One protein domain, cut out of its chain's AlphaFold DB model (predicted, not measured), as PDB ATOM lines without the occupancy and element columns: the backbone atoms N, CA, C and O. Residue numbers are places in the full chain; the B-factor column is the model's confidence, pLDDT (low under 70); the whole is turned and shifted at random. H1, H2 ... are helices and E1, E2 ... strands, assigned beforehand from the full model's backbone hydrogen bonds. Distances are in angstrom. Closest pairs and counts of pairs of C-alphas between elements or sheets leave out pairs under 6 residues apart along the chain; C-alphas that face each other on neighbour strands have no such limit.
ATOM      1  N   SER A  21       2.516 -52.442 -39.531       51.03
ATOM      2  CA  SER A  21       1.616 -52.851 -38.445       51.03
ATOM      3  C   SER A  21       2.258 -53.856 -37.479       51.03
ATOM      4  O   SER A  21       2.981 -54.769 -37.879       51.03
ATOM      5  N   PHE A  22       1.978 -53.693 -36.184       51.78
ATOM      6  CA  PHE A  22       2.183 -54.758 -35.201       51.78
ATOM      7  C   PHE A  22       1.035 -55.746 -35.387       51.78
ATOM      8  O   PHE A  22      -0.111 -55.356 -35.207       51.78
ATOM      9  N   PHE A  23       1.335 -56.996 -35.747       59.25
ATOM     10  CA  PHE A  23       0.337 -58.061 -35.899       59.25
ATOM     11  C   PHE A  23      -0.884 -57.625 -36.737       59.25
ATOM     12  O   PHE A  23      -1.932 -57.307 -36.178       59.25
ATOM     13  N   PRO A  24      -0.800 -57.658 -38.080       63.66
ATOM     14  CA  PRO A  24      -1.861 -57.184 -38.984       63.66
ATOM     15  C   PRO A  24      -3.219 -57.894 -38.837       63.66
ATOM     16  O   PRO A  24      -4.172 -57.521 -39.516       63.66
ATOM     17  N   SER A  25      -3.315 -58.917 -37.986       68.31
ATOM     18  CA  SER A  25      -4.526 -59.694 -37.702       68.31
ATOM     19  C   SER A  25      -4.956 -59.632 -36.232       68.31
ATOM     20  O   SER A  25      -5.843 -60.378 -35.835       68.31
ATOM     21  N   LEU A  26      -4.308 -58.812 -35.395       76.25
ATOM     22  CA  LEU A  26      -4.650 -58.721 -33.978       76.25
ATOM     23  C   LEU A  26      -5.917 -57.882 -33.800       76.25
ATOM     24  O   LEU A  26      -5.897 -56.668 -33.982       76.25
ATOM     25  N   GLU A  27      -7.006 -58.556 -33.445       84.38
ATOM     26  CA  GLU A  27      -8.331 -57.946 -33.290       84.38
ATOM     27  C   GLU A  27      -8.710 -57.713 -31.827       84.38
ATOM     28  O   GLU A  27      -9.457 -56.785 -31.522       84.38
ATOM     29  N   ASN A  28      -8.159 -58.510 -30.908       83.94
ATOM     30  CA  ASN A  28      -8.493 -58.460 -29.490       83.94
ATOM     31  C   ASN A  28      -7.217 -58.491 -28.645       83.94
ATOM     32  O   ASN A  28      -6.367 -59.364 -28.830       83.94
ATOM     33  N   VAL A  29      -7.097 -57.549 -27.710       87.00
ATOM     34  CA  VAL A  29      -6.016 -57.484 -26.722       87.00
ATOM     35  C   VAL A  29      -6.630 -57.441 -25.331       87.00
ATOM     36  O   VAL A  29      -7.483 -56.599 -25.046       87.00
ATOM     37  N   TRP A  30      -6.169 -58.348 -24.475       88.31
ATOM     38  CA  TRP A  30      -6.534 -58.426 -23.067       88.31
ATOM     39  C   TRP A  30      -5.260 -58.405 -22.231       88.31
ATOM     40  O   TRP A  30      -4.384 -59.249 -22.422       88.31
ATOM     41  N   LEU A  31      -5.155 -57.427 -21.341       87.38
ATOM     42  CA  LEU A  31      -4.040 -57.249 -20.422       87.38
ATOM     43  C   LEU A  31      -4.608 -57.181 -19.014       87.38
ATOM     44  O   LEU A  31      -5.473 -56.353 -18.743       87.38
ATOM     45  N   GLU A  32      -4.123 -58.060 -18.152       88.69
ATOM     46  CA  GLU A  32      -4.593 -58.207 -16.781       88.69
ATOM     47  C   GLU A  32      -3.398 -58.522 -15.888       88.69
ATOM     48  O   GLU A  32      -2.535 -59.308 -16.286       88.69
ATOM     49  N   ASP A  33      -3.336 -57.875 -14.724       85.62
ATOM     50  CA  ASP A  33      -2.305 -58.080 -13.703       85.62
ATOM     51  C   ASP A  33      -0.871 -57.940 -14.247       85.62
ATOM     52  O   ASP A  33       0.015 -58.764 -13.996       85.62
ATOM     53  N   LEU A  34      -0.620 -56.865 -15.005       82.81
ATOM     54  CA  LEU A  34       0.706 -56.536 -15.539       82.81
ATOM     55  C   LEU A  34       1.288 -55.301 -14.829       82.81
ATOM     56  O   LEU A  34       1.376 -54.223 -15.427       82.81
ATOM     57  N   PRO A  35       1.765 -55.441 -13.574       79.19
ATOM     58  CA  PRO A  35       2.138 -54.311 -12.722       79.19
ATOM     59  C   PRO A  35       3.344 -53.530 -13.234       79.19
ATOM     60  O   PRO A  35       3.471 -52.345 -12.966       79.19
ATOM     61  N   LYS A  36       4.232 -54.194 -13.973       80.69
ATOM     62  CA  LYS A  36       5.485 -53.611 -14.454       80.69
ATOM     63  C   LYS A  36       5.392 -53.074 -15.874       80.69
ATOM     64  O   LYS A  36       6.334 -52.446 -16.342       80.69
ATOM     65  N   LEU A  37       4.323 -53.390 -16.607       80.50
ATOM     66  CA  LEU A  37       4.265 -53.118 -18.036       80.50
ATOM     67  C   LEU A  37       4.188 -51.611 -18.296       80.50
ATOM     68  O   LEU A  37       3.194 -50.985 -17.957       80.50
ATOM     69  N   LYS A  38       5.199 -51.055 -18.970       79.56
ATOM     70  CA  LYS A  38       5.302 -49.610 -19.225       79.56
ATOM     71  C   LYS A  38       4.738 -49.160 -20.567       79.56
ATOM     72  O   LYS A  38       4.304 -48.016 -20.693       79.56
ATOM     73  N   CYS A  67       1.048 -49.214 -35.275       64.69
ATOM     74  CA  CYS A  67      -0.403 -49.179 -35.351       64.69
ATOM     75  C   CYS A  67      -0.969 -50.591 -35.227       64.69
ATOM     76  O   CYS A  67      -0.429 -51.551 -35.789       64.69
ATOM     77  N   PHE A  68      -2.070 -50.692 -34.490       73.25
ATOM     78  CA  PHE A  68      -2.914 -51.873 -34.467       73.25
ATOM     79  C   PHE A  68      -4.098 -51.634 -35.407       73.25
ATOM     80  O   PHE A  68      -5.176 -51.203 -35.001       73.25
ATOM     81  N   SER A  69      -3.873 -51.861 -36.703       69.81
ATOM     82  CA  SER A  69      -4.827 -51.504 -37.762       69.81
ATOM     83  C   SER A  69      -6.143 -52.283 -37.709       69.81
ATOM     84  O   SER A  69      -7.152 -51.783 -38.201       69.81
ATOM     85  N   LYS A  70      -6.154 -53.479 -37.107       75.12
ATOM     86  CA  LYS A  70      -7.347 -54.331 -36.979       75.12
ATOM     87  C   LYS A  70      -7.856 -54.505 -35.552       75.12
ATOM     88  O   LYS A  70      -8.812 -55.244 -35.359       75.12
ATOM     89  N   LEU A  71      -7.257 -53.842 -34.564       81.50
ATOM     90  CA  LEU A  71      -7.673 -54.012 -33.174       81.50
ATOM     91  C   LEU A  71      -9.057 -53.409 -32.962       81.50
ATOM     92  O   LEU A  71      -9.228 -52.206 -33.123       81.50
ATOM     93  N   GLN A  72     -10.008 -54.259 -32.593       87.06
ATOM     94  CA  GLN A  72     -11.402 -53.920 -32.322       87.06
ATOM     95  C   GLN A  72     -11.666 -53.847 -30.818       87.06
ATOM     96  O   GLN A  72     -12.391 -52.959 -30.374       87.06
ATOM     97  N   THR A  73     -11.057 -54.732 -30.025       87.56
ATOM     98  CA  THR A  73     -11.263 -54.782 -28.571       87.56
ATOM     99  C   THR A  73      -9.947 -54.621 -27.824       87.56
ATOM    100  O   THR A  73      -9.018 -55.405 -28.021       87.56
ATOM    101  N   LEU A  74      -9.895 -53.651 -26.912       88.81
ATOM    102  CA  LEU A  74      -8.792 -53.454 -25.977       88.81
ATOM    103  C   LEU A  74      -9.322 -53.487 -24.545       88.81
ATOM    104  O   LEU A  74     -10.173 -52.681 -24.172       88.81
ATOM    105  N   THR A  75      -8.814 -54.423 -23.750       89.56
ATOM    106  CA  THR A  75      -9.091 -54.529 -22.315       89.56
ATOM    107  C   THR A  75      -7.791 -54.434 -21.530       89.56
ATOM    108  O   THR A  75      -6.849 -55.172 -21.818       89.56
ATOM    109  N   ILE A  76      -7.748 -53.518 -20.564       88.31
ATOM    110  CA  ILE A  76      -6.615 -53.275 -19.669       88.31
ATOM    111  C   ILE A  76      -7.154 -53.245 -18.245       88.31
ATOM    112  O   ILE A  76      -7.990 -52.404 -17.920       88.31
ATOM    113  N   ILE A  77      -6.692 -54.176 -17.421       88.62
ATOM    114  CA  ILE A  77      -7.111 -54.362 -16.035       88.62
ATOM    115  C   ILE A  77      -5.844 -54.459 -15.182       88.62
ATOM    116  O   ILE A  77      -4.923 -55.189 -15.539       88.62
ATOM    117  N   ASP A  78      -5.769 -53.701 -14.089       86.69
ATOM    118  CA  ASP A  78      -4.662 -53.764 -13.115       86.69
ATOM    119  C   ASP A  78      -3.263 -53.628 -13.769       86.69
ATOM    120  O   ASP A  78      -2.345 -54.435 -13.602       86.69
ATOM    121  N   CYS A  79      -3.120 -52.589 -14.603       85.75
ATOM    122  CA  CYS A  79      -1.879 -52.241 -15.309       85.75
ATOM    123  C   CYS A  79      -1.397 -50.829 -14.905       85.75
ATOM    124  O   CYS A  79      -1.489 -49.889 -15.705       85.75
ATOM    125  N   PRO A  80      -0.894 -50.643 -13.672       82.69
ATOM    126  CA  PRO A  80      -0.582 -49.331 -13.098       82.69
ATOM    127  C   PRO A  80       0.632 -48.625 -13.716       82.69
ATOM    128  O   PRO A  80       0.703 -47.401 -13.674       82.69
ATOM    129  N   GLU A  81       1.597 -49.338 -14.302       84.19
ATOM    130  CA  GLU A  81       2.778 -48.707 -14.921       84.19
ATOM    131  C   GLU A  81       2.590 -48.370 -16.408       84.19
ATOM    132  O   GLU A  81       3.485 -47.793 -17.031       84.19
ATOM    133  N   LEU A  82       1.434 -48.695 -16.991       82.88
ATOM    134  CA  LEU A  82       1.240 -48.596 -18.429       82.88
ATOM    135  C   LEU A  82       0.999 -47.152 -18.868       82.88
ATOM    136  O   LEU A  82      -0.074 -46.604 -18.666       82.88
ATOM    137  N   THR A  83       1.982 -46.544 -19.529       81.38
ATOM    138  CA  THR A  83       1.950 -45.106 -19.861       81.38
ATOM    139  C   THR A  83       1.643 -44.811 -21.318       81.38
ATOM    140  O   THR A  83       1.276 -43.690 -21.653       81.38
ATOM    141  N   SER A  84       1.792 -45.781 -22.221       76.00
ATOM    142  CA  SER A  84       1.631 -45.516 -23.652       76.00
ATOM    143  C   SER A  84       1.053 -46.691 -24.421       76.00
ATOM    144  O   SER A  84       1.419 -47.845 -24.191       76.00
ATOM    145  N   LEU A  85       0.187 -46.368 -25.381       75.50
ATOM    146  CA  LEU A  85      -0.387 -47.289 -26.351       75.50
ATOM    147  C   LEU A  85      -0.097 -46.819 -27.789       75.50
ATOM    148  O   LEU A  85      -0.132 -45.614 -28.073       75.50
ATOM    149  N   PRO A  86       0.168 -47.758 -28.713       72.56
ATOM    150  CA  PRO A  86       0.171 -47.500 -30.152       72.56
ATOM    151  C   PRO A  86      -1.191 -46.990 -30.655       72.56
ATOM    152  O   PRO A  86      -2.203 -47.143 -29.975       72.56
ATOM    153  N   SER A  87      -1.239 -46.418 -31.862       73.75
ATOM    154  CA  SER A  87      -2.500 -45.947 -32.458       73.75
ATOM    155  C   SER A  87      -3.419 -47.125 -32.819       73.75
ATOM    156  O   SER A  87      -2.981 -48.079 -33.475       73.75
ATOM    157  N   CYS A  88      -4.702 -47.032 -32.455       78.25
ATOM    158  CA  CYS A  88      -5.708 -48.086 -32.649       78.25
ATOM    159  C   CYS A  88      -6.927 -47.547 -33.429       78.25
ATOM    160  O   CYS A  88      -7.985 -47.335 -32.838       78.25
ATOM    161  N   PRO A  89      -6.811 -47.299 -34.748       73.75
ATOM    162  CA  PRO A  89      -7.851 -46.607 -35.523       73.75
ATOM    163  C   PRO A  89      -9.160 -47.398 -35.676       73.75
ATOM    164  O   PRO A  89     -10.212 -46.803 -35.879       73.75
ATOM    165  N   SER A  90      -9.109 -48.729 -35.575       79.12
ATOM    166  CA  SER A  90     -10.274 -49.611 -35.747       79.12
ATOM    167  C   SER A  90     -10.941 -50.007 -34.429       79.12
ATOM    168  O   SER A  90     -11.762 -50.920 -34.425       79.12
ATOM    169  N   LEU A  91     -10.580 -49.359 -33.317       84.75
ATOM    170  CA  LEU A  91     -11.041 -49.754 -31.993       84.75
ATOM    171  C   LEU A  91     -12.546 -49.517 -31.846       84.75
ATOM    172  O   LEU A  91     -13.019 -48.399 -32.022       84.75
ATOM    173  N   GLU A  92     -13.284 -50.564 -31.495       88.62
ATOM    174  CA  GLU A  92     -14.735 -50.544 -31.287       88.62
ATOM    175  C   GLU A  92     -15.106 -50.609 -29.802       88.62
ATOM    176  O   GLU A  92     -16.123 -50.049 -29.379       88.62
ATOM    177  N   LYS A  93     -14.276 -51.280 -28.995       89.69
ATOM    178  CA  LYS A  93     -14.500 -51.506 -27.566       89.69
ATOM    179  C   LYS A  93     -13.231 -51.240 -26.765       89.69
ATOM    180  O   LYS A  93     -12.196 -51.858 -27.012       89.69
ATOM    181  N   LEU A  94     -13.342 -50.372 -25.764       89.38
ATOM    182  CA  LEU A  94     -12.270 -50.041 -24.830       89.38
ATOM    183  C   LEU A  94     -12.748 -50.282 -23.396       89.38
ATOM    184  O   LEU A  94     -13.765 -49.728 -22.986       89.38
ATOM    185  N   ASN A  95     -12.025 -51.109 -22.646       90.31
ATOM    186  CA  ASN A  95     -12.268 -51.369 -21.231       90.31
ATOM    187  C   ASN A  95     -10.993 -51.089 -20.439       90.31
ATOM    188  O   ASN A  95      -9.972 -51.728 -20.689       90.31
ATOM    189  N   LEU A  96     -11.075 -50.157 -19.499       88.31
ATOM    190  CA  LEU A  96      -9.976 -49.755 -18.635       88.31
ATOM    191  C   LEU A  96     -10.413 -49.878 -17.176       88.31
ATOM    192  O   LEU A  96     -11.462 -49.364 -16.793       88.31
ATOM    193  N   GLU A  97      -9.620 -50.582 -16.376       87.06
ATOM    194  CA  GLU A  97      -9.860 -50.786 -14.948       87.06
ATOM    195  C   GLU A  97      -8.517 -50.783 -14.211       87.06
ATOM    196  O   GLU A  97      -7.572 -51.438 -14.652       87.06
ATOM    197  N   LYS A  98      -8.404 -50.028 -13.112       84.06
ATOM    198  CA  LYS A  98      -7.184 -49.888 -12.299       84.06
ATOM    199  C   LYS A  98      -5.931 -49.649 -13.152       84.06
ATOM    200  O   LYS A  98      -4.918 -50.341 -13.041       84.06
ATOM    201  N   PHE A  99      -6.031 -48.703 -14.076       82.81
ATOM    202  CA  PHE A  99      -4.978 -48.383 -15.036       82.81
ATOM    203  C   PHE A  99      -4.271 -47.072 -14.660       82.81
ATOM    204  O   PHE A  99      -4.718 -46.331 -13.785       82.81
ATOM    205  N   ASN A 100      -3.155 -46.772 -15.327       80.88
ATOM    206  CA  ASN A 100      -2.434 -45.516 -15.137       80.88
ATOM    207  C   ASN A 100      -3.185 -44.324 -15.765       80.88
ATOM    208  O   ASN A 100      -3.390 -44.289 -16.978       80.88
ATOM    209  N   GLU A 101      -3.509 -43.295 -14.983       75.88
ATOM    210  CA  GLU A 101      -4.147 -42.060 -15.480       75.88
ATOM    211  C   GLU A 101      -3.308 -41.317 -16.538       75.88
ATOM    212  O   GLU A 101      -3.837 -40.633 -17.413       75.88
ATOM    213  N   GLY A 102      -1.986 -41.485 -16.512       75.94
ATOM    214  CA  GLY A 102      -1.053 -40.952 -17.502       75.94
ATOM    215  C   GLY A 102      -1.000 -41.733 -18.820       75.94
ATOM    216  O   GLY A 102      -0.157 -41.420 -19.659       75.94
ATOM    217  N   LEU A 103      -1.851 -42.747 -19.023       78.06
ATOM    218  CA  LEU A 103      -1.888 -43.555 -20.243       78.06
ATOM    219  C   LEU A 103      -2.193 -42.694 -21.477       78.06
ATOM    220  O   LEU A 103      -3.283 -42.144 -21.592       78.06
ATOM    221  N   GLN A 104      -1.266 -42.629 -22.433       74.12
ATOM    222  CA  GLN A 104      -1.425 -41.897 -23.694       74.12
ATOM    223  C   GLN A 104      -1.571 -42.847 -24.884       74.12
ATOM    224  O   GLN A 104      -0.680 -43.654 -25.161       74.12
ATOM    225  N   ILE A 105      -2.659 -42.714 -25.648       74.62
ATOM    226  CA  ILE A 105      -2.775 -43.369 -26.958       74.62
ATOM    227  C   ILE A 105      -2.193 -42.418 -27.999       74.62
ATOM    228  O   ILE A 105      -2.753 -41.357 -28.276       74.62
ATOM    229  N   MET A 106      -1.036 -42.773 -28.561       65.38
ATOM    230  CA  MET A 106      -0.324 -41.896 -29.486       65.38
ATOM    231  C   MET A 106      -1.166 -41.640 -30.740       65.38
ATOM    232  O   MET A 106      -1.408 -42.553 -31.524       65.38
ATOM    233  N   ASN A 107      -1.543 -40.384 -30.971       57.88
ATOM    234  CA  ASN A 107      -2.129 -39.912 -32.221       57.88
ATOM    235  C   ASN A 107      -1.337 -38.671 -32.637       57.88
ATOM    236  O   ASN A 107      -1.633 -37.561 -32.208       57.88
ATOM    237  N   LYS A 108      -0.254 -38.839 -33.404       52.56
ATOM    238  CA  LYS A 108       0.485 -37.670 -33.894       52.56
ATOM    239  C   LYS A 108      -0.307 -37.024 -35.025       52.56
ATOM    240  O   LYS A 108      -0.227 -37.468 -36.168       52.56
ATOM    241  N   VAL A 128      -8.394 -40.734 -38.100       52.22
ATOM    242  CA  VAL A 128      -8.884 -41.540 -36.976       52.22
ATOM    243  C   VAL A 128     -10.410 -41.437 -36.996       52.22
ATOM    244  O   VAL A 128     -11.011 -40.662 -36.260       52.22
ATOM    245  N   ASN A 129     -11.050 -42.158 -37.913       56.12
ATOM    246  CA  ASN A 129     -12.491 -42.338 -37.884       56.12
ATOM    247  C   ASN A 129     -12.749 -43.382 -36.801       56.12
ATOM    248  O   ASN A 129     -12.850 -44.576 -37.087       56.12
ATOM    249  N   SER A 130     -12.693 -42.937 -35.543       65.12
ATOM    250  CA  SER A 130     -12.864 -43.819 -34.401       65.12
ATOM    251  C   SER A 130     -14.193 -44.539 -34.537       65.12
ATOM    252  O   SER A 130     -15.248 -43.918 -34.681       65.12
ATOM    253  N   LYS A 131     -14.139 -45.866 -34.488       78.94
ATOM    254  CA  LYS A 131     -15.325 -46.721 -34.444       78.94
ATOM    255  C   LYS A 131     -15.699 -47.072 -33.011       78.94
ATOM    256  O   LYS A 131     -16.489 -47.990 -32.814       78.94
ATOM    257  N   LEU A 132     -15.131 -46.378 -32.022       83.12
ATOM    258  CA  LEU A 132     -15.311 -46.714 -30.621       83.12
ATOM    259  C   LEU A 132     -16.775 -46.514 -30.251       83.12
ATOM    260  O   LEU A 132     -17.269 -45.395 -30.215       83.12
ATOM    261  N   GLN A 133     -17.465 -47.618 -29.997       88.06
ATOM    262  CA  GLN A 133     -18.885 -47.648 -29.669       88.06
ATOM    263  C   GLN A 133     -19.098 -47.877 -28.178       88.06
ATOM    264  O   GLN A 133     -20.021 -47.312 -27.595       88.06
ATOM    265  N   SER A 134     -18.242 -48.694 -27.559       87.94
ATOM    266  CA  SER A 134     -18.354 -49.072 -26.154       87.94
ATOM    267  C   SER A 134     -17.108 -48.672 -25.382       87.94
ATOM    268  O   SER A 134     -16.012 -49.154 -25.672       87.94
ATOM    269  N   PHE A 135     -17.297 -47.878 -24.336       88.50
ATOM    270  CA  PHE A 135     -16.243 -47.480 -23.416       88.50
ATOM    271  C   PHE A 135     -16.610 -47.890 -21.985       88.50
ATOM    272  O   PHE A 135     -17.698 -47.570 -21.503       88.50
ATOM    273  N   LYS A 136     -15.737 -48.643 -21.313       88.69
ATOM    274  CA  LYS A 136     -15.845 -48.989 -19.892       88.69
ATOM    275  C   LYS A 136     -14.649 -48.408 -19.149       88.69
ATOM    276  O   LYS A 136     -13.518 -48.625 -19.577       88.69
ATOM    277  N   ILE A 137     -14.917 -47.704 -18.055       87.19
ATOM    278  CA  ILE A 137     -13.896 -47.081 -17.216       87.19
ATOM    279  C   ILE A 137     -14.318 -47.081 -15.743       87.19
ATOM    280  O   ILE A 137     -15.510 -47.016 -15.436       87.19
ATOM    281  N   ASP A 138     -13.350 -47.169 -14.836       81.38
ATOM    282  CA  ASP A 138     -13.542 -47.024 -13.388       81.38
ATOM    283  C   ASP A 138     -13.046 -45.679 -12.833       81.38
ATOM    284  O   ASP A 138     -13.578 -45.180 -11.843       81.38
ATOM    285  N   ASN A 139     -12.088 -45.045 -13.513       75.38
ATOM    286  CA  ASN A 139     -11.564 -43.727 -13.176       75.38
ATOM    287  C   ASN A 139     -12.176 -42.597 -14.026       75.38
ATOM    288  O   ASN A 139     -11.864 -42.425 -15.203       75.38
ATOM    289  N   MET A 140     -13.021 -41.774 -13.410       71.44
ATOM    290  CA  MET A 140     -13.736 -40.690 -14.096       71.44
ATOM    291  C   MET A 140     -12.877 -39.445 -14.390       71.44
ATOM    292  O   MET A 140     -13.290 -38.600 -15.190       71.44
ATOM    293  N   ALA A 141     -11.676 -39.336 -13.810       67.44
ATOM    294  CA  ALA A 141     -10.759 -38.212 -14.024       67.44
ATOM    295  C   ALA A 141     -10.020 -38.264 -15.376       67.44
ATOM    296  O   ALA A 141      -9.270 -37.345 -15.706       67.44
ATOM    297  N   TRP A 142     -10.234 -39.312 -16.182       69.12
ATOM    298  CA  TRP A 142      -9.482 -39.557 -17.411       69.12
ATOM    299  C   TRP A 142     -10.216 -39.147 -18.705       69.12
ATOM    300  O   TRP A 142     -10.914 -39.969 -19.304       69.12
ATOM    301  N   PRO A 143     -10.037 -37.898 -19.187       59.75
ATOM    302  CA  PRO A 143     -10.356 -37.581 -20.585       59.75
ATOM    303  C   PRO A 143      -9.285 -36.747 -21.324       59.75
ATOM    304  O   PRO A 143      -9.528 -36.345 -22.456       59.75
ATOM    305  N   ASN A 144      -8.117 -36.463 -20.728       56.00
ATOM    306  CA  ASN A 144      -7.116 -35.547 -21.322       56.00
ATOM    307  C   ASN A 144      -6.010 -36.230 -22.142       56.00
ATOM    308  O   ASN A 144      -5.233 -35.553 -22.814       56.00
ATOM    309  N   SER A 145      -5.893 -37.554 -22.080       59.38
ATOM    310  CA  SER A 145      -4.828 -38.291 -22.775       59.38
ATOM    311  C   SER A 145      -5.285 -38.967 -24.074       59.38
ATOM    312  O   SER A 145      -4.456 -39.487 -24.829       59.38
ATOM    313  N   LEU A 146      -6.593 -38.947 -24.341       64.00
ATOM    314  CA  LEU A 146      -7.213 -39.404 -25.577       64.00
ATOM    315  C   LEU A 146      -7.727 -38.191 -26.358       64.00
ATOM    316  O   LEU A 146      -8.414 -37.353 -25.779       64.00
ATOM    317  N   PRO A 147      -7.450 -38.092 -27.669       63.16
ATOM    318  CA  PRO A 147      -8.086 -37.079 -28.496       63.16
ATOM    319  C   PRO A 147      -9.608 -37.243 -28.453       63.16
ATOM    320  O   PRO A 147     -10.114 -38.370 -28.508       63.16
ATOM    321  N   SER A 148     -10.334 -36.126 -28.401       65.56
ATOM    322  CA  SER A 148     -11.806 -36.079 -28.446       65.56
ATOM    323  C   SER A 148     -12.410 -36.910 -29.587       65.56
ATOM    324  O   SER A 148     -13.508 -37.451 -29.469       65.56
ATOM    325  N   GLU A 149     -11.644 -37.078 -30.661       66.75
ATOM    326  CA  GLU A 149     -11.970 -37.819 -31.865       66.75
ATOM    327  C   GLU A 149     -12.274 -39.301 -31.596       66.75
ATOM    328  O   GLU A 149     -13.062 -39.904 -32.325       66.75
ATOM    329  N   TYR A 150     -11.716 -39.888 -30.526       69.62
ATOM    330  CA  TYR A 150     -12.031 -41.267 -30.140       69.62
ATOM    331  C   TYR A 150     -13.457 -41.426 -29.624       69.62
ATOM    332  O   TYR A 150     -14.040 -42.499 -29.774       69.62
ATOM    333  N   PHE A 151     -14.028 -40.369 -29.056       74.25
ATOM    334  CA  PHE A 151     -15.277 -40.433 -28.316       74.25
ATOM    335  C   PHE A 151     -16.519 -40.068 -29.142       74.25
ATOM    336  O   PHE A 151     -17.640 -40.262 -28.674       74.25
ATOM    337  N   HIS A 152     -16.353 -39.596 -30.384       74.19
ATOM    338  CA  HIS A 152     -17.471 -39.152 -31.228       74.19
ATOM    339  C   HIS A 152     -18.519 -40.233 -31.513       74.19
ATOM    340  O   HIS A 152     -19.698 -39.911 -31.633       74.19
ATOM    341  N   CYS A 153     -18.107 -41.498 -31.604       81.00
ATOM    342  CA  CYS A 153     -18.991 -42.621 -31.929       81.00
ATOM    343  C   CYS A 153     -19.442 -43.419 -30.696       81.00
ATOM    344  O   CYS A 153     -20.169 -44.408 -30.844       81.00
ATOM    345  N   VAL A 154     -19.025 -43.014 -29.489       83.06
ATOM    346  CA  VAL A 154     -19.301 -43.771 -28.263       83.06
ATOM    347  C   VAL A 154     -20.781 -43.675 -27.946       83.06
ATOM    348  O   VAL A 154     -21.281 -42.632 -27.533       83.06
ATOM    349  N   ASN A 155     -21.475 -44.795 -28.127       83.62
ATOM    350  CA  ASN A 155     -22.899 -44.923 -27.848       83.62
ATOM    351  C   ASN A 155     -23.180 -45.580 -26.496       83.62
ATOM    352  O   ASN A 155     -24.266 -45.399 -25.947       83.62
ATOM    353  N   THR A 156     -22.208 -46.305 -25.942       85.56
ATOM    354  CA  THR A 156     -22.328 -46.994 -24.662       85.56
ATOM    355  C   THR A 156     -21.159 -46.628 -23.758       85.56
ATOM    356  O   THR A 156     -20.013 -46.962 -24.055       85.56
ATOM    357  N   LEU A 157     -21.459 -46.015 -22.616       86.44
ATOM    358  CA  LEU A 157     -20.504 -45.748 -21.544       86.44
ATOM    359  C   LEU A 157     -20.874 -46.585 -20.320       86.44
ATOM    360  O   LEU A 157     -22.016 -46.567 -19.863       86.44
ATOM    361  N   THR A 158     -19.922 -47.352 -19.800       86.56
ATOM    362  CA  THR A 158     -20.078 -48.122 -18.562       86.56
ATOM    363  C   THR A 158     -19.102 -47.613 -17.516       86.56
ATOM    364  O   THR A 158     -17.894 -47.755 -17.678       86.56
ATOM    365  N   LEU A 159     -19.636 -47.074 -16.430       83.88
ATOM    366  CA  LEU A 159     -18.879 -46.704 -15.243       83.88
ATOM    367  C   LEU A 159     -18.891 -47.882 -14.268       83.88
ATOM    368  O   LEU A 159     -19.955 -48.441 -13.973       83.88
ATOM    369  N   TRP A 160     -17.711 -48.301 -13.822       82.50
ATOM    370  CA  TRP A 160     -17.529 -49.495 -13.000       82.50
ATOM    371  C   TRP A 160     -16.810 -49.174 -11.693       82.50
ATOM    372  O   TRP A 160     -15.801 -48.492 -11.718       82.50
ATOM    373  N   ASN A 161     -17.301 -49.709 -10.570       75.50
ATOM    374  CA  ASN A 161     -16.615 -49.683  -9.272       75.50
ATOM    375  C   ASN A 161     -16.082 -48.296  -8.869       75.50
ATOM    376  O   ASN A 161     -14.959 -48.146  -8.391       75.50
ATOM    377  N   VAL A 162     -16.905 -47.271  -9.091       70.81
ATOM    378  CA  VAL A 162     -16.622 -45.906  -8.646       70.81
ATOM    379  C   VAL A 162     -16.729 -45.899  -7.114       70.81
ATOM    380  O   VAL A 162     -17.836 -46.002  -6.576       70.81
ATOM    381  N   ASN A 163     -15.575 -45.888  -6.441       59.34
ATOM    382  CA  ASN A 163     -15.431 -46.077  -4.994       59.34
ATOM    383  C   ASN A 163     -15.678 -44.801  -4.156       59.34
ATOM    384  O   ASN A 163     -15.602 -43.671  -4.628       59.34
ATOM    385  N   GLU A 164     -15.950 -45.070  -2.879       50.91
ATOM    386  CA  GLU A 164     -16.672 -44.346  -1.816       50.91
ATOM    387  C   GLU A 164     -16.114 -43.017  -1.250       50.91
ATOM    388  O   GLU A 164     -16.697 -42.506  -0.299       50.91
ATOM    389  N   GLU A 165     -15.065 -42.398  -1.797       47.44
ATOM    390  CA  GLU A 165     -14.523 -41.134  -1.220       47.44
ATOM    391  C   GLU A 165     -14.745 -39.888  -2.076       47.44
ATOM    392  O   GLU A 165     -14.323 -38.781  -1.743       47.44
ATOM    393  N   MET A 166     -15.423 -40.064  -3.197       49.31
ATOM    394  CA  MET A 166     -15.616 -39.017  -4.172       49.31
ATOM    395  C   MET A 166     -17.034 -38.457  -4.035       49.31
ATOM    396  O   MET A 166     -18.007 -39.099  -4.426       49.31
ATOM    397  N   ASP A 167     -17.146 -37.230  -3.517       49.88
ATOM    398  CA  ASP A 167     -18.340 -36.368  -3.613       49.88
ATOM    399  C   ASP A 167     -18.502 -35.882  -5.070       49.88
ATOM    400  O   ASP A 167     -18.516 -34.692  -5.375       49.88
ATOM    401  N   VAL A 168     -18.433 -36.824  -6.016       55.97
ATOM    402  CA  VAL A 168     -18.146 -36.537  -7.419       55.97
ATOM    403  C   VAL A 168     -19.431 -36.549  -8.205       55.97
ATOM    404  O   VAL A 168     -19.971 -37.589  -8.590       55.97
ATOM    405  N   ASP A 169     -19.874 -35.331  -8.477       63.41
ATOM    406  CA  ASP A 169     -20.589 -35.003  -9.697       63.41
ATOM    407  C   ASP A 169     -19.901 -35.697 -10.882       63.41
ATOM    408  O   ASP A 169     -18.686 -35.572 -11.060       63.41
ATOM    409  N   LEU A 170     -20.652 -36.447 -11.700       71.44
ATOM    410  CA  LEU A 170     -20.056 -37.051 -12.898       71.44
ATOM    411  C   LEU A 170     -19.383 -35.957 -13.729       71.44
ATOM    412  O   LEU A 170     -19.965 -34.883 -13.918       71.44
ATOM    413  N   PRO A 171     -18.196 -36.241 -14.269       73.56
ATOM    414  CA  PRO A 171     -17.382 -35.221 -14.887       73.56
ATOM    415  C   PRO A 171     -18.055 -34.628 -16.125       73.56
ATOM    416  O   PRO A 171     -18.682 -35.319 -16.934       73.56
ATOM    417  N   ASP A 172     -17.849 -33.328 -16.309       73.00
ATOM    418  CA  ASP A 172     -18.449 -32.549 -17.391       73.00
ATOM    419  C   ASP A 172     -18.052 -33.036 -18.786       73.00
ATOM    420  O   ASP A 172     -18.776 -32.780 -19.745       73.00
ATOM    421  N   TRP A 173     -16.935 -33.758 -18.932       76.94
ATOM    422  CA  TRP A 173     -16.498 -34.242 -20.243       76.94
ATOM    423  C   TRP A 173     -17.486 -35.230 -20.875       76.94
ATOM    424  O   TRP A 173     -17.583 -35.312 -22.099       76.94
ATOM    425  N   MET A 174     -18.269 -35.938 -20.055       75.25
ATOM    426  CA  MET A 174     -19.287 -36.879 -20.527       75.25
ATOM    427  C   MET A 174     -20.401 -36.182 -21.322       75.25
ATOM    428  O   MET A 174     -21.054 -36.823 -22.146       75.25
ATOM    429  N   GLN A 175     -20.592 -34.868 -21.137       71.75
ATOM    430  CA  GLN A 175     -21.538 -34.078 -21.932       71.75
ATOM    431  C   GLN A 175     -21.102 -33.933 -23.401       71.75
ATOM    432  O   GLN A 175     -21.923 -33.612 -24.257       71.75
ATOM    433  N   PHE A 176     -19.819 -34.175 -23.700       74.38
ATOM    434  CA  PHE A 176     -19.239 -34.077 -25.041       74.38
ATOM    435  C   PHE A 176     -19.226 -35.421 -25.785       74.38
ATOM    436  O   PHE A 176     -18.451 -35.599 -26.722       74.38
ATOM    437  N   LEU A 177     -20.082 -36.367 -25.386       78.81
ATOM    438  CA  LEU A 177     -20.296 -37.646 -26.066       78.81
ATOM    439  C   LEU A 177     -21.554 -37.561 -26.953       78.81
ATOM    440  O   LEU A 177     -22.637 -37.951 -26.515       78.81
ATOM    441  N   PRO A 178     -21.457 -37.044 -28.197       76.19
ATOM    442  CA  PRO A 178     -22.629 -36.697 -29.009       76.19
ATOM    443  C   PRO A 178     -23.467 -37.909 -29.436       76.19
ATOM    444  O   PRO A 178     -24.651 -37.758 -29.723       76.19
ATOM    445  N   ALA A 179     -22.867 -39.102 -29.489       81.00
ATOM    446  CA  ALA A 179     -23.534 -40.341 -29.880       81.00
ATOM    447  C   ALA A 179     -24.011 -41.187 -28.688       81.00
ATOM    448  O   ALA A 179     -24.523 -42.287 -28.908       81.00
ATOM    449  N   LEU A 180     -23.848 -40.718 -27.443       80.88
ATOM    450  CA  LEU A 180     -24.129 -41.517 -26.253       80.88
ATOM    451  C   LEU A 180     -25.626 -41.835 -26.134       80.88
ATOM    452  O   LEU A 180     -26.459 -40.952 -25.957       80.88
ATOM    453  N   GLN A 181     -25.960 -43.121 -26.196       80.44
ATOM    454  CA  GLN A 181     -27.328 -43.637 -26.077       80.44
ATOM    455  C   GLN A 181     -27.544 -44.384 -24.760       80.44
ATOM    456  O   GLN A 181     -28.645 -44.410 -24.222       80.44
ATOM    457  N   THR A 182     -26.498 -45.029 -24.247       80.06
ATOM    458  CA  THR A 182     -26.583 -45.916 -23.091       80.06
ATOM    459  C   THR A 182     -25.512 -45.554 -22.071       80.06
ATOM    460  O   THR A 182     -24.320 -45.654 -22.348       80.06
ATOM    461  N   LEU A 183     -25.939 -45.196 -20.861       81.62
ATOM    462  CA  LEU A 183     -25.066 -44.982 -19.709       81.62
ATOM    463  C   LEU A 183     -25.369 -46.052 -18.657       81.62
ATOM    464  O   LEU A 183     -26.507 -46.185 -18.206       81.62
ATOM    465  N   LYS A 184     -24.359 -46.847 -18.297       79.75
ATOM    466  CA  LYS A 184     -24.474 -47.947 -17.332       79.75
ATOM    467  C   LYS A 184     -23.615 -47.655 -16.118       79.75
ATOM    468  O   LYS A 184     -22.427 -47.389 -16.257       79.75
ATOM    469  N   PHE A 185     -24.199 -47.817 -14.940       78.56
ATOM    470  CA  PHE A 185     -23.481 -47.827 -13.671       78.56
ATOM    471  C   PHE A 185     -23.430 -49.259 -13.158       78.56
ATOM    472  O   PHE A 185     -24.451 -49.953 -13.144       78.56
ATOM    473  N   LYS A 186     -22.246 -49.718 -12.756       77.44
ATOM    474  CA  LYS A 186     -22.050 -51.050 -12.183       77.44
ATOM    475  C   LYS A 186     -21.158 -50.951 -10.958       77.44
ATOM    476  O   LYS A 186     -20.074 -50.390 -11.035       77.44
ATOM    477  N   TYR A 187     -21.601 -51.536  -9.849       74.12
ATOM    478  CA  TYR A 187     -20.853 -51.528  -8.586       74.12
ATOM    479  C   TYR A 187     -20.492 -50.110  -8.087       74.12
ATOM    480  O   TYR A 187     -19.514 -49.940  -7.376       74.12
ATOM    481  N   CYS A 188     -21.285 -49.093  -8.441       70.69
ATOM    482  CA  CYS A 188     -21.159 -47.730  -7.918       70.69
ATOM    483  C   CYS A 188     -21.966 -47.630  -6.617       70.69
ATOM    484  O   CYS A 188     -23.190 -47.787  -6.660       70.69
ATOM    485  N   ARG A 189     -21.301 -47.414  -5.478       66.38
ATOM    486  CA  ARG A 189     -21.947 -47.477  -4.154       66.38
ATOM    487  C   ARG A 189     -22.489 -46.131  -3.661       66.38
ATOM    488  O   ARG A 189     -23.569 -46.101  -3.084       66.38
ATOM    489  N   GLU A 190     -21.825 -45.023  -4.000       62.88
ATOM    490  CA  GLU A 190     -22.100 -43.682  -3.443       62.88
ATOM    491  C   GLU A 190     -22.500 -42.630  -4.493       62.88
ATOM    492  O   GLU A 190     -22.272 -41.439  -4.296       62.88
ATOM    493  N   LEU A 191     -23.091 -43.022  -5.629       62.56
ATOM    494  CA  LEU A 191     -23.495 -42.044  -6.647       62.56
ATOM    495  C   LEU A 191     -24.673 -41.180  -6.137       62.56
ATOM    496  O   LEU A 191     -25.837 -41.545  -6.304       62.56
ATOM    497  N   LYS A 192     -24.365 -40.060  -5.470       57.44
ATOM    498  CA  LYS A 192     -25.343 -39.194  -4.784       57.44
ATOM    499  C   LYS A 192     -26.005 -38.171  -5.700       57.44
ATOM    500  O   LYS A 192     -27.152 -37.801  -5.453       57.44
ATOM    501  N   VAL A 193     -25.316 -37.726  -6.751       59.84
ATOM    502  CA  VAL A 193     -25.786 -36.630  -7.607       59.84
ATOM    503  C   VAL A 193     -25.795 -37.056  -9.070       59.84
ATOM    504  O   VAL A 193     -24.785 -37.450  -9.649       59.84
ATOM    505  N   ILE A 194     -26.977 -36.969  -9.677       61.50
ATOM    506  CA  ILE A 194     -27.141 -37.029 -11.127       61.50
ATOM    507  C   ILE A 194     -26.783 -35.642 -11.682       61.50
ATOM    508  O   ILE A 194     -27.421 -34.659 -11.293       61.50
ATOM    509  N   PRO A 195     -25.809 -35.521 -12.598       64.62
ATOM    510  CA  PRO A 195     -25.414 -34.229 -13.134       64.62
ATOM    511  C   PRO A 195     -26.531 -33.566 -13.926       64.62
ATOM    512  O   PRO A 195     -27.343 -34.211 -14.594       64.62
ATOM    513  N   LYS A 196     -26.483 -32.236 -13.968       63.09
ATOM    514  CA  LYS A 196     -27.455 -31.397 -14.681       63.09
ATOM    515  C   LYS A 196     -27.491 -31.632 -16.196       63.09
ATOM    516  O   LYS A 196     -28.473 -31.258 -16.831       63.09
ATOM    517  N   TRP A 197     -26.454 -32.231 -16.787       67.81
ATOM    518  CA  TRP A 197     -26.420 -32.577 -18.212       67.81
ATOM    519  C   TRP A 197     -27.171 -33.880 -18.540       67.81
ATOM    520  O   TRP A 197     -27.588 -34.071 -19.683       67.81
ATOM    521  N   MET A 198     -27.410 -34.750 -17.551       63.84
ATOM    522  CA  MET A 198     -28.013 -36.075 -17.746       63.84
ATOM    523  C   MET A 198     -29.444 -36.070 -18.338       63.84
ATOM    524  O   MET A 198     -29.725 -36.959 -19.141       63.84
ATOM    525  N   PRO A 199     -30.333 -35.083 -18.074       59.38
ATOM    526  CA  PRO A 199     -31.682 -35.044 -18.652       59.38
ATOM    527  C   PRO A 199     -31.728 -34.962 -20.187       59.38
ATOM    528  O   PRO A 199     -32.786 -35.176 -20.771       59.38
ATOM    529  N   LYS A 200     -30.611 -34.617 -20.843       55.50
ATOM    530  CA  LYS A 200     -30.521 -34.478 -22.307       55.50
ATOM    531  C   LYS A 200     -30.226 -35.791 -23.036       55.50
ATOM    532  O   LYS A 200     -30.324 -35.828 -24.259       55.50
ATOM    533  N   LEU A 201     -29.850 -36.846 -22.317       56.91
ATOM    534  CA  LEU A 201     -29.602 -38.155 -22.910       56.91
ATOM    535  C   LEU A 201     -30.902 -38.958 -22.949       56.91
ATOM    536  O   LEU A 201     -31.675 -38.937 -21.991       56.91
ATOM    537  N   THR A 202     -31.124 -39.713 -24.027       49.44
ATOM    538  CA  THR A 202     -32.166 -40.746 -24.078       49.44
ATOM    539  C   THR A 202     -31.756 -41.865 -23.126       49.44
ATOM    540  O   THR A 202     -31.155 -42.861 -23.511       49.44
ATOM    541  N   LEU A 203     -32.002 -41.641 -21.841       49.94
ATOM    542  CA  LEU A 203     -31.538 -42.456 -20.735       49.94
ATOM    543  C   LEU A 203     -32.238 -43.818 -20.744       49.94
ATOM    544  O   LEU A 203     -33.164 -44.053 -19.974       49.94
ATOM    545  N   HIS A 204     -31.711 -44.784 -21.497       44.78
ATOM    546  CA  HIS A 204     -31.756 -46.176 -21.042       44.78
ATOM    547  C   HIS A 204     -30.720 -46.344 -19.922       44.78
ATOM    548  O   HIS A 204     -29.755 -47.100 -20.028       44.78
ATOM    549  N   CYS A 205     -30.897 -45.573 -18.844       43.22
ATOM    550  CA  CYS A 205     -30.142 -45.722 -17.612       43.22
ATOM    551  C   CYS A 205     -30.634 -47.000 -16.944       43.22
ATOM    552  O   CYS A 205     -31.566 -46.996 -16.144       43.22
ATOM    553  N   THR A 206     -30.033 -48.131 -17.296       43.81
ATOM    554  CA  THR A 206     -30.195 -49.328 -16.480       43.81
ATOM    555  C   THR A 206     -29.226 -49.205 -15.314       43.81
ATOM    556  O   THR A 206     -28.065 -49.610 -15.395       43.81
ATOM    557  N   LEU A 207     -29.700 -48.577 -14.236       45.84
ATOM    558  CA  LEU A 207     -29.051 -48.609 -12.931       45.84
ATOM    559  C   LEU A 207     -29.105 -50.054 -12.422       45.84
ATOM    560  O   LEU A 207     -30.049 -50.460 -11.750       45.84
ATOM    561  N   PHE A 208     -28.097 -50.856 -12.754       40.72
ATOM    562  CA  PHE A 208     -27.894 -52.147 -12.105       40.72
ATOM    563  C   PHE A 208     -27.221 -51.902 -10.751       40.72
ATOM    564  O   PHE A 208     -26.029 -52.153 -10.575       40.72
ATOM    565  N   ARG A 209     -27.991 -51.401  -9.776       38.91
ATOM    566  CA  ARG A 209     -27.591 -51.505  -8.371       38.91
ATOM    567  C   ARG A 209     -27.759 -52.972  -7.984       38.91
ATOM    568  O   ARG A 209     -28.878 -53.475  -7.917       38.91
ATOM    569  N   LYS A 210     -26.648 -53.687  -7.793       38.56
ATOM    570  CA  LYS A 210     -26.700 -55.012  -7.166       38.56
ATOM    571  C   LYS A 210     -27.281 -54.796  -5.756       38.56
ATOM    572  O   LYS A 210     -26.856 -53.839  -5.110       38.56
ATOM    573  N   PRO A 211     -28.261 -55.590  -5.291       35.50
ATOM    574  CA  PRO A 211     -28.732 -55.465  -3.920       35.50
ATOM    575  C   PRO A 211     -27.538 -55.716  -3.004       35.50
ATOM    576  O   PRO A 211     -26.858 -56.731  -3.164       35.50
ATOM    577  N   ASP A 212     -27.265 -54.781  -2.099       40.59
ATOM    578  CA  ASP A 212     -26.314 -54.992  -1.019       40.59
ATOM    579  C   ASP A 212     -26.773 -56.233  -0.245       40.59
ATOM    580  O   ASP A 212     -27.793 -56.215   0.452       40.59
ATOM    581  N   GLU A 213     -26.053 -57.349  -0.384       42.09
ATOM    582  CA  GLU A 213     -26.151 -58.432   0.584       42.09
ATOM    583  C   GLU A 213     -25.646 -57.865   1.909       42.09
ATOM    584  O   GLU A 213     -24.444 -57.842   2.170       42.09
TER     585      GLU A 213
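AT A GLANCE: This is residues 21 to 38, 67 to 108 and 128 to 213 of the 222 residues of an uncharacterized protein of Chenopodium quinoa (UniProt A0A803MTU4). With little regular structure, the printed part winds in stacked turns, a solenoid: parallel strands E1 to E7 make one curled wall, and long links with short H1 make the opposite side. Of 146 printed residues, 41 are in named elements, mostly strand: E1 E2 E3 E4 E5 H1 E6 E7; the sheet keeps that order. It is compact, radius of gyration of the C-alphas 15.5 A, spans 44 by 32 by 25 A.

IN THESE COORDINATES: Find C-alpha 28 at (-8.493, -58.460, -29.490), where E1 begins, running to 32. E2, 73 to 79, measures 16.4 A; E3, 93 to 99, 16.0 A. E4 is 134 to 137, E5 156 to 160, H1 172 to 176, E6 182 to 186, E7 206 to 208, ending at (-27.894, -52.147, -12.105).

HOW THE PARTS SIT: From edge strand E1, look for N and O within hydrogen-bond range, each pair 2.9 A: 29 and 73, 74 and 93, 94 and 134, 135 and 156, 157 and 182. E6 and E7 have no such pair. E5, H1, E6 form a strand-helix-strand unit, parallel neighbours with a helix between, its crossover right-handed. H1, not on the sheet, has 0 of 1 O i to N i+4 and 2 of 2 O i to N i+3 pairs within range.

THE WHOLE: C-alphas 38 and 67 are 17.1 A apart across one cut, 108 and 128 10.6 A across another. E6 to E7 is a long link; pLDDT is under 70 in 55 residues, among them 189 to 213.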